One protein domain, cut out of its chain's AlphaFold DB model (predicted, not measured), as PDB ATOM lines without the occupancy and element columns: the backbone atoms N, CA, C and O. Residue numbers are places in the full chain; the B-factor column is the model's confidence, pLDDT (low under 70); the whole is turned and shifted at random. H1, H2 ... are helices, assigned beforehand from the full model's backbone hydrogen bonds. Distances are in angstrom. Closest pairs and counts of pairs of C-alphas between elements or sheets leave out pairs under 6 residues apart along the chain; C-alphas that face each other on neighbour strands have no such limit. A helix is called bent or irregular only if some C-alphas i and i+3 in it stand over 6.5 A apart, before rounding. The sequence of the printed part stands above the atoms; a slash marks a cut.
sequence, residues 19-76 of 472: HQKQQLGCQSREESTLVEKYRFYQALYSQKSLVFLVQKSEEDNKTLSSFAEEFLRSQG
ATOM      1  N   HIS A  19      42.644  23.725  29.858       82.81
ATOM      2  CA  HIS A  19      42.977  24.330  28.568       82.81
ATOM      3  C   HIS A  19      43.817  23.387  27.688       82.81
ATOM      4  O   HIS A  19      43.552  23.231  26.499       82.81
ATOM      5  N   GLN A  20      44.799  22.692  28.276       83.50
ATOM      6  CA  GLN A  20      45.601  21.697  27.555       83.50
ATOM      7  C   GLN A  20      44.761  20.492  27.120       83.50
ATOM      8  O   GLN A  20      44.963  19.977  26.024       83.50
ATOM      9  N   LYS A  21      43.800  20.052  27.943       82.88
ATOM     10  CA  LYS A  21      42.880  18.969  27.567       82.88
ATOM     11  C   LYS A  21      42.040  19.350  26.350       82.88
ATOM     12  O   LYS A  21      41.977  18.563  25.412       82.88
ATOM     13  N   GLN A  22      41.476  20.559  26.338       83.12
ATOM     14  CA  GLN A  22      40.680  21.065  25.216       83.12
ATOM     15  C   GLN A  22      41.497  21.133  23.918       83.12
ATOM     16  O   GLN A  22      41.042  20.658  22.881       83.12
ATOM     17  N   GLN A  23      42.733  21.641  23.974       86.50
ATOM     18  CA  GLN A  23      43.619  21.703  22.802       86.50
ATOM     19  C   GLN A  23      44.014  20.321  22.259       86.50
ATOM     20  O   GLN A  23      44.242  20.172  21.061       86.50
ATOM     21  N   LEU A  24      44.092  19.312  23.129       86.81
ATOM     22  CA  LEU A  24      44.444  17.934  22.774       86.81
ATOM     23  C   LEU A  24      43.221  17.063  22.435       86.81
ATOM     24  O   LEU A  24      43.375  15.855  22.262       86.81
ATOM     25  N   GLY A  25      42.012  17.636  22.390       84.56
ATOM     26  CA  GLY A  25      40.771  16.882  22.168       84.56
ATOM     27  C   GLY A  25      40.466  15.852  23.264       84.56
ATOM     28  O   GLY A  25      39.769  14.870  23.023       84.56
ATOM     29  N   CYS A  26      41.027  16.031  24.460       80.19
ATOM     30  CA  CYS A  26      40.767  15.185  25.620       80.19
ATOM     31  C   CYS A  26      39.511  15.654  26.358       80.19
ATOM     32  O   CYS A  26      39.231  16.849  26.414       80.19
ATOM     33  N   GLN A  27      38.820  14.718  27.014       79.81
ATOM     34  CA  GLN A  27      37.605  15.023  27.764       79.81
ATOM     35  C   GLN A  27      37.870  16.044  28.882       79.81
ATOM     36  O   GLN A  27      38.661  15.808  29.807       79.81
ATOM     37  N   SER A  28      37.180  17.173  28.798       81.62
ATOM     38  CA  SER A  28      37.202  18.244  29.788       81.62
ATOM     39  C   SER A  28      36.355  17.908  31.016       81.62
ATOM     40  O   SER A  28      35.518  16.991  31.029       81.62
ATOM     41  N   ARG A  29      36.551  18.671  32.090       80.00
ATOM     42  CA  ARG A  29      35.732  18.582  33.303       80.00
ATOM     43  C   ARG A  29      34.269  18.919  33.026       80.00
ATOM     44  O   ARG A  29      33.388  18.273  33.592       80.00
ATOM     45  N   GLU A  30      34.003  19.895  32.165       82.38
ATOM     46  CA  GLU A  30      32.639  20.267  31.776       82.38
ATOM     47  C   GLU A  30      31.954  19.123  31.027       82.38
ATOM     48  O   GLU A  30      30.870  18.695  31.422       82.38
ATOM     49  N   GLU A  31      32.624  18.526  30.041       84.12
ATOM     50  CA  GLU A  31      32.102  17.355  29.326       84.12
ATOM     51  C   GLU A  31      31.891  16.162  30.263       84.12
ATOM     52  O   GLU A  31      30.882  15.466  30.175       84.12
ATOM     53  N   SER A  32      32.804  15.935  31.209       84.06
ATOM     54  CA  SER A  32      32.647  14.895  32.236       84.06
ATOM     55  C   SER A  32      31.423  15.146  33.122       84.06
ATOM     56  O   SER A  32      30.673  14.219  33.430       84.06
ATOM     57  N   THR A  33      31.181  16.406  33.488       86.94
ATOM     58  CA  THR A  33      30.001  16.828  34.257       86.94
ATOM     59  C   THR A  33      28.720  16.575  33.468       86.94
ATOM     60  O   THR A  33      27.754  16.055  34.024       86.94
ATOM     61  N   LEU A  34      28.717  16.885  32.168       88.62
ATOM     62  CA  LEU A  34      27.586  16.639  31.272       88.62
ATOM     63  C   LEU A  34      27.303  15.144  31.091       88.62
ATOM     64  O   LEU A  34      26.142  14.744  31.122       88.62
ATOM     65  N   VAL A  35      28.336  14.309  30.962       87.00
ATOM     66  CA  VAL A  35      28.181  12.846  30.884       87.00
ATOM     67  C   VAL A  35      27.589  12.284  32.176       87.00
ATOM     68  O   VAL A  35      26.659  11.478  32.126       87.00
ATOM     69  N   GLU A  36      28.078  12.716  33.341       87.44
ATOM     70  CA  GLU A  36      27.514  12.299  34.632       87.44
ATOM     71  C   GLU A  36      26.075  12.788  34.811       87.44
ATOM     72  O   GLU A  36      25.225  12.043  35.302       87.44
ATOM     73  N   LYS A  37      25.764  14.002  34.342       89.12
ATOM     74  CA  LYS A  37      24.393  14.515  34.310       89.12
ATOM     75  C   LYS A  37      23.519  13.633  33.425       89.12
ATOM     76  O   LYS A  37      22.505  13.132  33.890       89.12
ATOM     77  N   TYR A  38      23.936  13.345  32.196       89.38
ATOM     78  CA  TYR A  38      23.206  12.452  31.295       89.38
ATOM     79  C   TYR A  38      22.916  11.086  31.938       89.38
ATOM     80  O   TYR A  38      21.769  10.638  31.937       89.38
ATOM     81  N   ARG A  39      23.920  10.456  32.560       88.06
ATOM     82  CA  ARG A  39      23.760   9.173  33.270       88.06
ATOM     83  C   ARG A  39      22.776   9.265  34.429       88.06
ATOM     84  O   ARG A  39      21.976   8.351  34.619       88.06
ATOM     85  N   PHE A  40      22.820  10.359  35.186       89.00
ATOM     86  CA  PHE A  40      21.869  10.614  36.259       89.00
ATOM     87  C   PHE A  40      20.433  10.656  35.722       89.00
ATOM     88  O   PHE A  40      19.604   9.878  36.183       89.00
ATOM     89  N   TYR A  41      20.146  11.466  34.697       88.12
ATOM     90  CA  TYR A  41      18.803  11.529  34.103       88.12
ATOM     91  C   TYR A  41      18.383  10.189  33.481       88.12
ATOM     92  O   TYR A  41      17.248   9.759  33.681       88.12
ATOM     93  N   GLN A  42      19.289   9.489  32.792       87.69
ATOM     94  CA  GLN A  42      19.023   8.157  32.242       87.69
ATOM     95  C   GLN A  42      18.572   7.176  33.335       87.69
ATOM     96  O   GLN A  42      17.589   6.459  33.151       87.69
ATOM     97  N   ALA A  43      19.257   7.173  34.481       84.38
ATOM     98  CA  ALA A  43      18.916   6.320  35.612       84.38
ATOM     99  C   ALA A  43      17.576   6.695  36.260       84.38
ATOM    100  O   ALA A  43      16.897   5.814  36.782       84.38
ATOM    101  N   LEU A  44      17.183   7.974  36.234       85.56
ATOM    102  CA  LEU A  44      15.876   8.413  36.727       85.56
ATOM    103  C   LEU A  44      14.746   7.943  35.807       85.56
ATOM    104  O   LEU A  44      13.789   7.327  36.272       85.56
ATOM    105  N   TYR A  45      14.873   8.181  34.500       84.00
ATOM    106  CA  TYR A  45      13.840   7.828  33.521       84.00
ATOM    107  C   TYR A  45      13.675   6.319  33.311       84.00
ATOM    108  O   TYR A  45      12.666   5.888  32.758       84.00
ATOM    109  N   SER A  46      14.623   5.500  33.771       84.62
ATOM    110  CA  SER A  46      14.505   4.043  33.713       84.62
ATOM    111  C   SER A  46      13.681   3.436  34.858       84.62
ATOM    112  O   SER A  46      13.504   2.218  34.880       84.62
ATOM    113  N   GLN A  47      13.214   4.227  35.832       80.12
ATOM    114  CA  GLN A  47      12.470   3.723  36.994       80.12
ATOM    115  C   GLN A  47      10.970   4.006  36.895       80.12
ATOM    116  O   GLN A  47      10.541   5.028  36.368       80.12
ATOM    117  N   LYS A  48      10.161   3.113  37.475       77.81
ATOM    118  CA  LYS A  48       8.700   3.289  37.585       77.81
ATOM    119  C   LYS A  48       8.298   4.256  38.703       77.81
ATOM    120  O   LYS A  48       7.254   4.890  38.617       77.81
ATOM    121  N   SER A  49       9.107   4.344  39.757       76.25
ATOM    122  CA  SER A  49       8.913   5.243  40.894       76.25
ATOM    123  C   SER A  49      10.265   5.721  41.416       76.25
ATOM    124  O   SER A  49      11.260   4.996  41.360       76.25
ATOM    125  N   LEU A  50      10.307   6.960  41.902       72.38
ATOM    126  CA  LEU A  50      11.531   7.617  42.353       72.38
ATOM    127  C   LEU A  50      11.308   8.234  43.732       72.38
ATOM    128  O   LEU A  50      10.344   8.969  43.936       72.38
ATOM    129  N   VAL A  51      12.226   7.961  44.660       75.56
ATOM    130  CA  VAL A  51      12.262   8.579  45.990       75.56
ATOM    131  C   VAL A  51      13.656   9.156  46.210       75.56
ATOM    132  O   VAL A  51      14.645   8.422  46.231       75.56
ATOM    133  N   PHE A  52      13.740  10.473  46.384       72.81
ATOM    134  CA  PHE A  52      14.990  11.154  46.713       72.81
ATOM    135  C   PHE A  52      15.113  11.307  48.227       72.81
ATOM    136  O   PHE A  52      14.357  12.049  48.847       72.81
ATOM    137  N   LEU A  53      16.096  10.631  48.821       72.38
ATOM    138  CA  LEU A  53      16.456  10.817  50.227       72.38
ATOM    139  C   LEU A  53      17.708  11.686  50.327       72.38
ATOM    140  O   LEU A  53      18.728  11.415  49.682       72.38
ATOM    141  N   VAL A  54      17.633  12.739  51.137       69.12
ATOM    142  CA  VAL A  54      18.703  13.726  51.301       69.12
ATOM    143  C   VAL A  54      18.940  13.932  52.785       69.12
ATOM    144  O   VAL A  54      18.037  14.328  53.516       69.12
ATOM    145  N   GLN A  55      20.165  13.668  53.233       69.50
ATOM    146  CA  GLN A  55      20.586  14.019  54.578       69.50
ATOM    147  C   GLN A  55      21.128  15.447  54.542       69.50
ATOM    148  O   GLN A  55      22.262  15.669  54.123       69.50
ATOM    149  N   LYS A  56      20.308  16.417  54.954       67.12
ATOM    150  CA  LYS A  56      20.768  17.795  55.139       67.12
ATOM    151  C   LYS A  56      21.555  17.869  56.450       67.12
ATOM    152  O   LYS A  56      21.008  17.544  57.501       67.12
ATOM    153  N   SER A  57      22.819  18.277  56.384       69.50
ATOM    154  CA  SER A  57      23.657  18.537  57.561       69.50
ATOM    155  C   SER A  57      24.323  19.895  57.398       69.50
ATOM    156  O   SER A  57      25.064  20.105  56.436       69.50
ATOM    157  N   GLU A  58      24.032  20.811  58.322       64.62
ATOM    158  CA  GLU A  58      24.643  22.146  58.354       64.62
ATOM    159  C   GLU A  58      26.108  22.071  58.801       64.62
ATOM    160  O   GLU A  58      26.942  22.789  58.263       64.62
ATOM    161  N   GLU A  59      26.451  21.134  59.693       68.00
ATOM    162  CA  GLU A  59      27.831  20.913  60.150       68.00
ATOM    163  C   GLU A  59      28.744  20.393  59.026       68.00
ATOM    164  O   GLU A  59      29.899  20.800  58.917       68.00
ATOM    165  N   ASP A  60      28.221  19.528  58.148       69.19
ATOM    166  CA  ASP A  60      28.998  18.916  57.061       69.19
ATOM    167  C   ASP A  60      28.922  19.690  55.731       69.19
ATOM    168  O   ASP A  60      29.495  19.218  54.739       69.19
ATOM    169  N   ASN A  61      28.205  20.822  55.658       66.44
ATOM    170  CA  ASN A  61      27.829  21.489  54.399       66.44
ATOM    171  C   ASN A  61      27.294  20.486  53.356       66.44
ATOM    172  O   ASN A  61      27.754  20.464  52.218       66.44
ATOM    173  N   LYS A  62      26.393  19.586  53.769       74.31
ATOM    174  CA  LYS A  62      25.740  18.627  52.863       74.31
ATOM    175  C   LYS A  62      24.386  19.177  52.463       74.31
ATOM    176  O   LYS A  62      23.458  19.220  53.281       74.31
ATOM    177  N   THR A  63      24.274  19.575  51.205       75.62
ATOM    178  CA  THR A  63      23.028  20.057  50.602       75.62
ATOM    179  C   THR A  63      22.595  19.144  49.469       75.62
ATOM    180  O   THR A  63      23.306  18.212  49.097       75.62
ATOM    181  N   LEU A  64      21.394  19.367  48.936       79.88
ATOM    182  CA  LEU A  64      20.941  18.622  47.772       79.88
ATOM    183  C   LEU A  64      21.880  18.891  46.587       79.88
ATOM    184  O   LEU A  64      22.343  20.009  46.385       79.88
ATOM    185  N   SER A  65      22.170  17.846  45.815       86.19
ATOM    186  CA  SER A  65      22.930  17.981  44.573       86.19
ATOM    187  C   SER A  65      22.215  18.909  43.591       86.19
ATOM    188  O   SER A  65      21.010  18.769  43.370       86.19
ATOM    189  N   SER A  66      22.977  19.773  42.919       85.56
ATOM    190  CA  SER A  66      22.466  20.662  41.869       85.56
ATOM    191  C   SER A  66      21.742  19.909  40.748       85.56
ATOM    192  O   SER A  66      20.761  20.409  40.205       85.56
ATOM    193  N   PHE A  67      22.154  18.672  40.444       88.94
ATOM    194  CA  PHE A  67      21.495  17.832  39.438       88.94
ATOM    195  C   PHE A  67      20.089  17.419  39.875       88.94
ATOM    196  O   PHE A  67      19.151  17.431  39.078       88.94
ATOM    197  N   ALA A  68      19.934  17.057  41.149       84.81
ATOM    198  CA  ALA A  68      18.643  16.681  41.705       84.81
ATOM    199  C   ALA A  68      17.729  17.906  41.869       84.81
ATOM    200  O   ALA A  68      16.540  17.808  41.577       84.81
ATOM    201  N   GLU A  69      18.269  19.062  42.271       84.75
ATOM    202  CA  GLU A  69      17.513  20.323  42.327       84.75
ATOM    203  C   GLU A  69      16.970  20.731  40.957       84.75
ATOM    204  O   GLU A  69      15.791  21.070  40.831       84.75
ATOM    205  N   GLU A  70      17.809  20.669  39.922       86.19
ATOM    206  CA  GLU A  70      17.415  20.975  38.550       86.19
ATOM    207  C   GLU A  70      16.340  20.008  38.044       86.19
ATOM    208  O   GLU A  70      15.334  20.444  37.477       86.19
ATOM    209  N   PHE A  71      16.505  18.704  38.296       87.00
ATOM    210  CA  PHE A  71      15.502  17.707  37.935       87.00
ATOM    211  C   PHE A  71      14.159  18.002  38.615       87.00
ATOM    212  O   PHE A  71      13.151  18.146  37.923       87.00
ATOM    213  N   LEU A  72      14.132  18.178  39.939       85.56
ATOM    214  CA  LEU A  72      12.900  18.467  40.686       85.56
ATOM    215  C   LEU A  72      12.215  19.744  40.185       85.56
ATOM    216  O   LEU A  72      11.003  19.738  39.953       85.56
ATOM    217  N   ARG A  73      12.994  20.806  39.932       85.06
ATOM    218  CA  ARG A  73      12.485  22.068  39.382       85.06
ATOM    219  C   ARG A  73      11.877  21.882  37.994       85.06
ATOM    220  O   ARG A  73      10.797  22.411  37.747       85.06
ATOM    221  N   SER A  74      12.517  21.111  37.113       85.94
ATOM    222  CA  SER A  74      11.979  20.837  35.770       85.94
ATOM    223  C   SER A  74      10.661  20.054  35.801       85.94
ATOM    224  O   SER A  74       9.837  20.210  34.909       85.94
ATOM    225  N   GLN A  75      10.436  19.250  36.845       82.31
ATOM    226  CA  GLN A  75       9.185  18.517  37.063       82.31
ATOM    227  C   GLN A  75       8.131  19.324  37.845       82.31
ATOM    228  O   GLN A  75       7.078  18.785  38.187       82.31
ATOM    229  N   GLY A  76       8.406  20.591  38.181       82.31
ATOM    230  CA  GLY A  76       7.522  21.422  39.007       82.31
ATOM    231  C   GLY A  76       7.307  20.875  40.425       82.31
ATOM    232  O   GLY A  76       6.318  21.214  41.073       82.31
TER     233      GLY A  76
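What this domain is: This is residues 19 to 76 of the 472 residues of a protein of Fusobacterium necrophorum subsp. funduliforme B35 (UniProt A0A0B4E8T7). One long helix, H2, runs through the model, with the short helix H1 set off beyond its first end by a brief link. After H2 a long loop, residues 46 to 65, runs far out and folds back, and it brings the last helix, H3, slantwise to residues 37 to 41 of H2. The printed part has 58 residues with three named helices, in the order H1, H2, H3, and no named strand; its class is all helix, with 31 residues in the helices. The whole is only just loose, close to extended, with a radius of gyration of the C-alphas of 15.2 A. Its outline is flat, with spans of 41 by 34 by 17 A.

How they stand to each other: The printed part begins with H1, residues 19 to 23, which touches no helix. A tight link of 5 residues joins it to H2, residues 29 to 45, and the two are apart. A long link of 20 residues then leads to H3, residues 66 to 74. H2 and H3 only just touch, with 3 pairs of C-alphas within 8 A; of H2, residues 37 to 41 alone take part. The closest C-alphas of the two are those of Lys 37 and Phe 67, 6.8 A apart. Their lines stand at a steep tilt of 50 degrees and they run the same way, with centres 12.5 A apart. H1 and H3 are apart. In the backbones of H1, H2 and H3, every O i to N i+4 pair is within hydrogen-bond range.

Where its parts are: H1 runs from His 19, with its C-alpha at (42.977, 24.330, 28.568), to Gln 23. H2 runs from Arg 29, with its C-alpha at (35.732, 18.582, 33.303), to Tyr 45; it is the longest helix, with 17 residues and 24.4 A from first to last C-alpha. H3 runs from Ser 66 to Ser 74, whose C-alpha is at (11.979, 20.837, 35.770), and measures 12.1 A from first to last C-alpha. No helix is bent.

The domain as a whole: The two C-alphas farthest apart are those of Gln 23 and Ser 49, at 42.5 A; the first and last printed C-alphas, of His 19 and Gly 76, are 37.1 A apart. Residues 22 to 27, residues 30 to 35 of H2 and residues 45 to 51 stand free. The printed part has no cut. The link from H2 to H3 is long, and the C-alphas of its residues 46 to 65 lie 7 to 23 A from the mean of all C-alphas. The mean pLDDT of the printed part is 81.2, and it is under 70 at residues 54 to 61, which belong to that link.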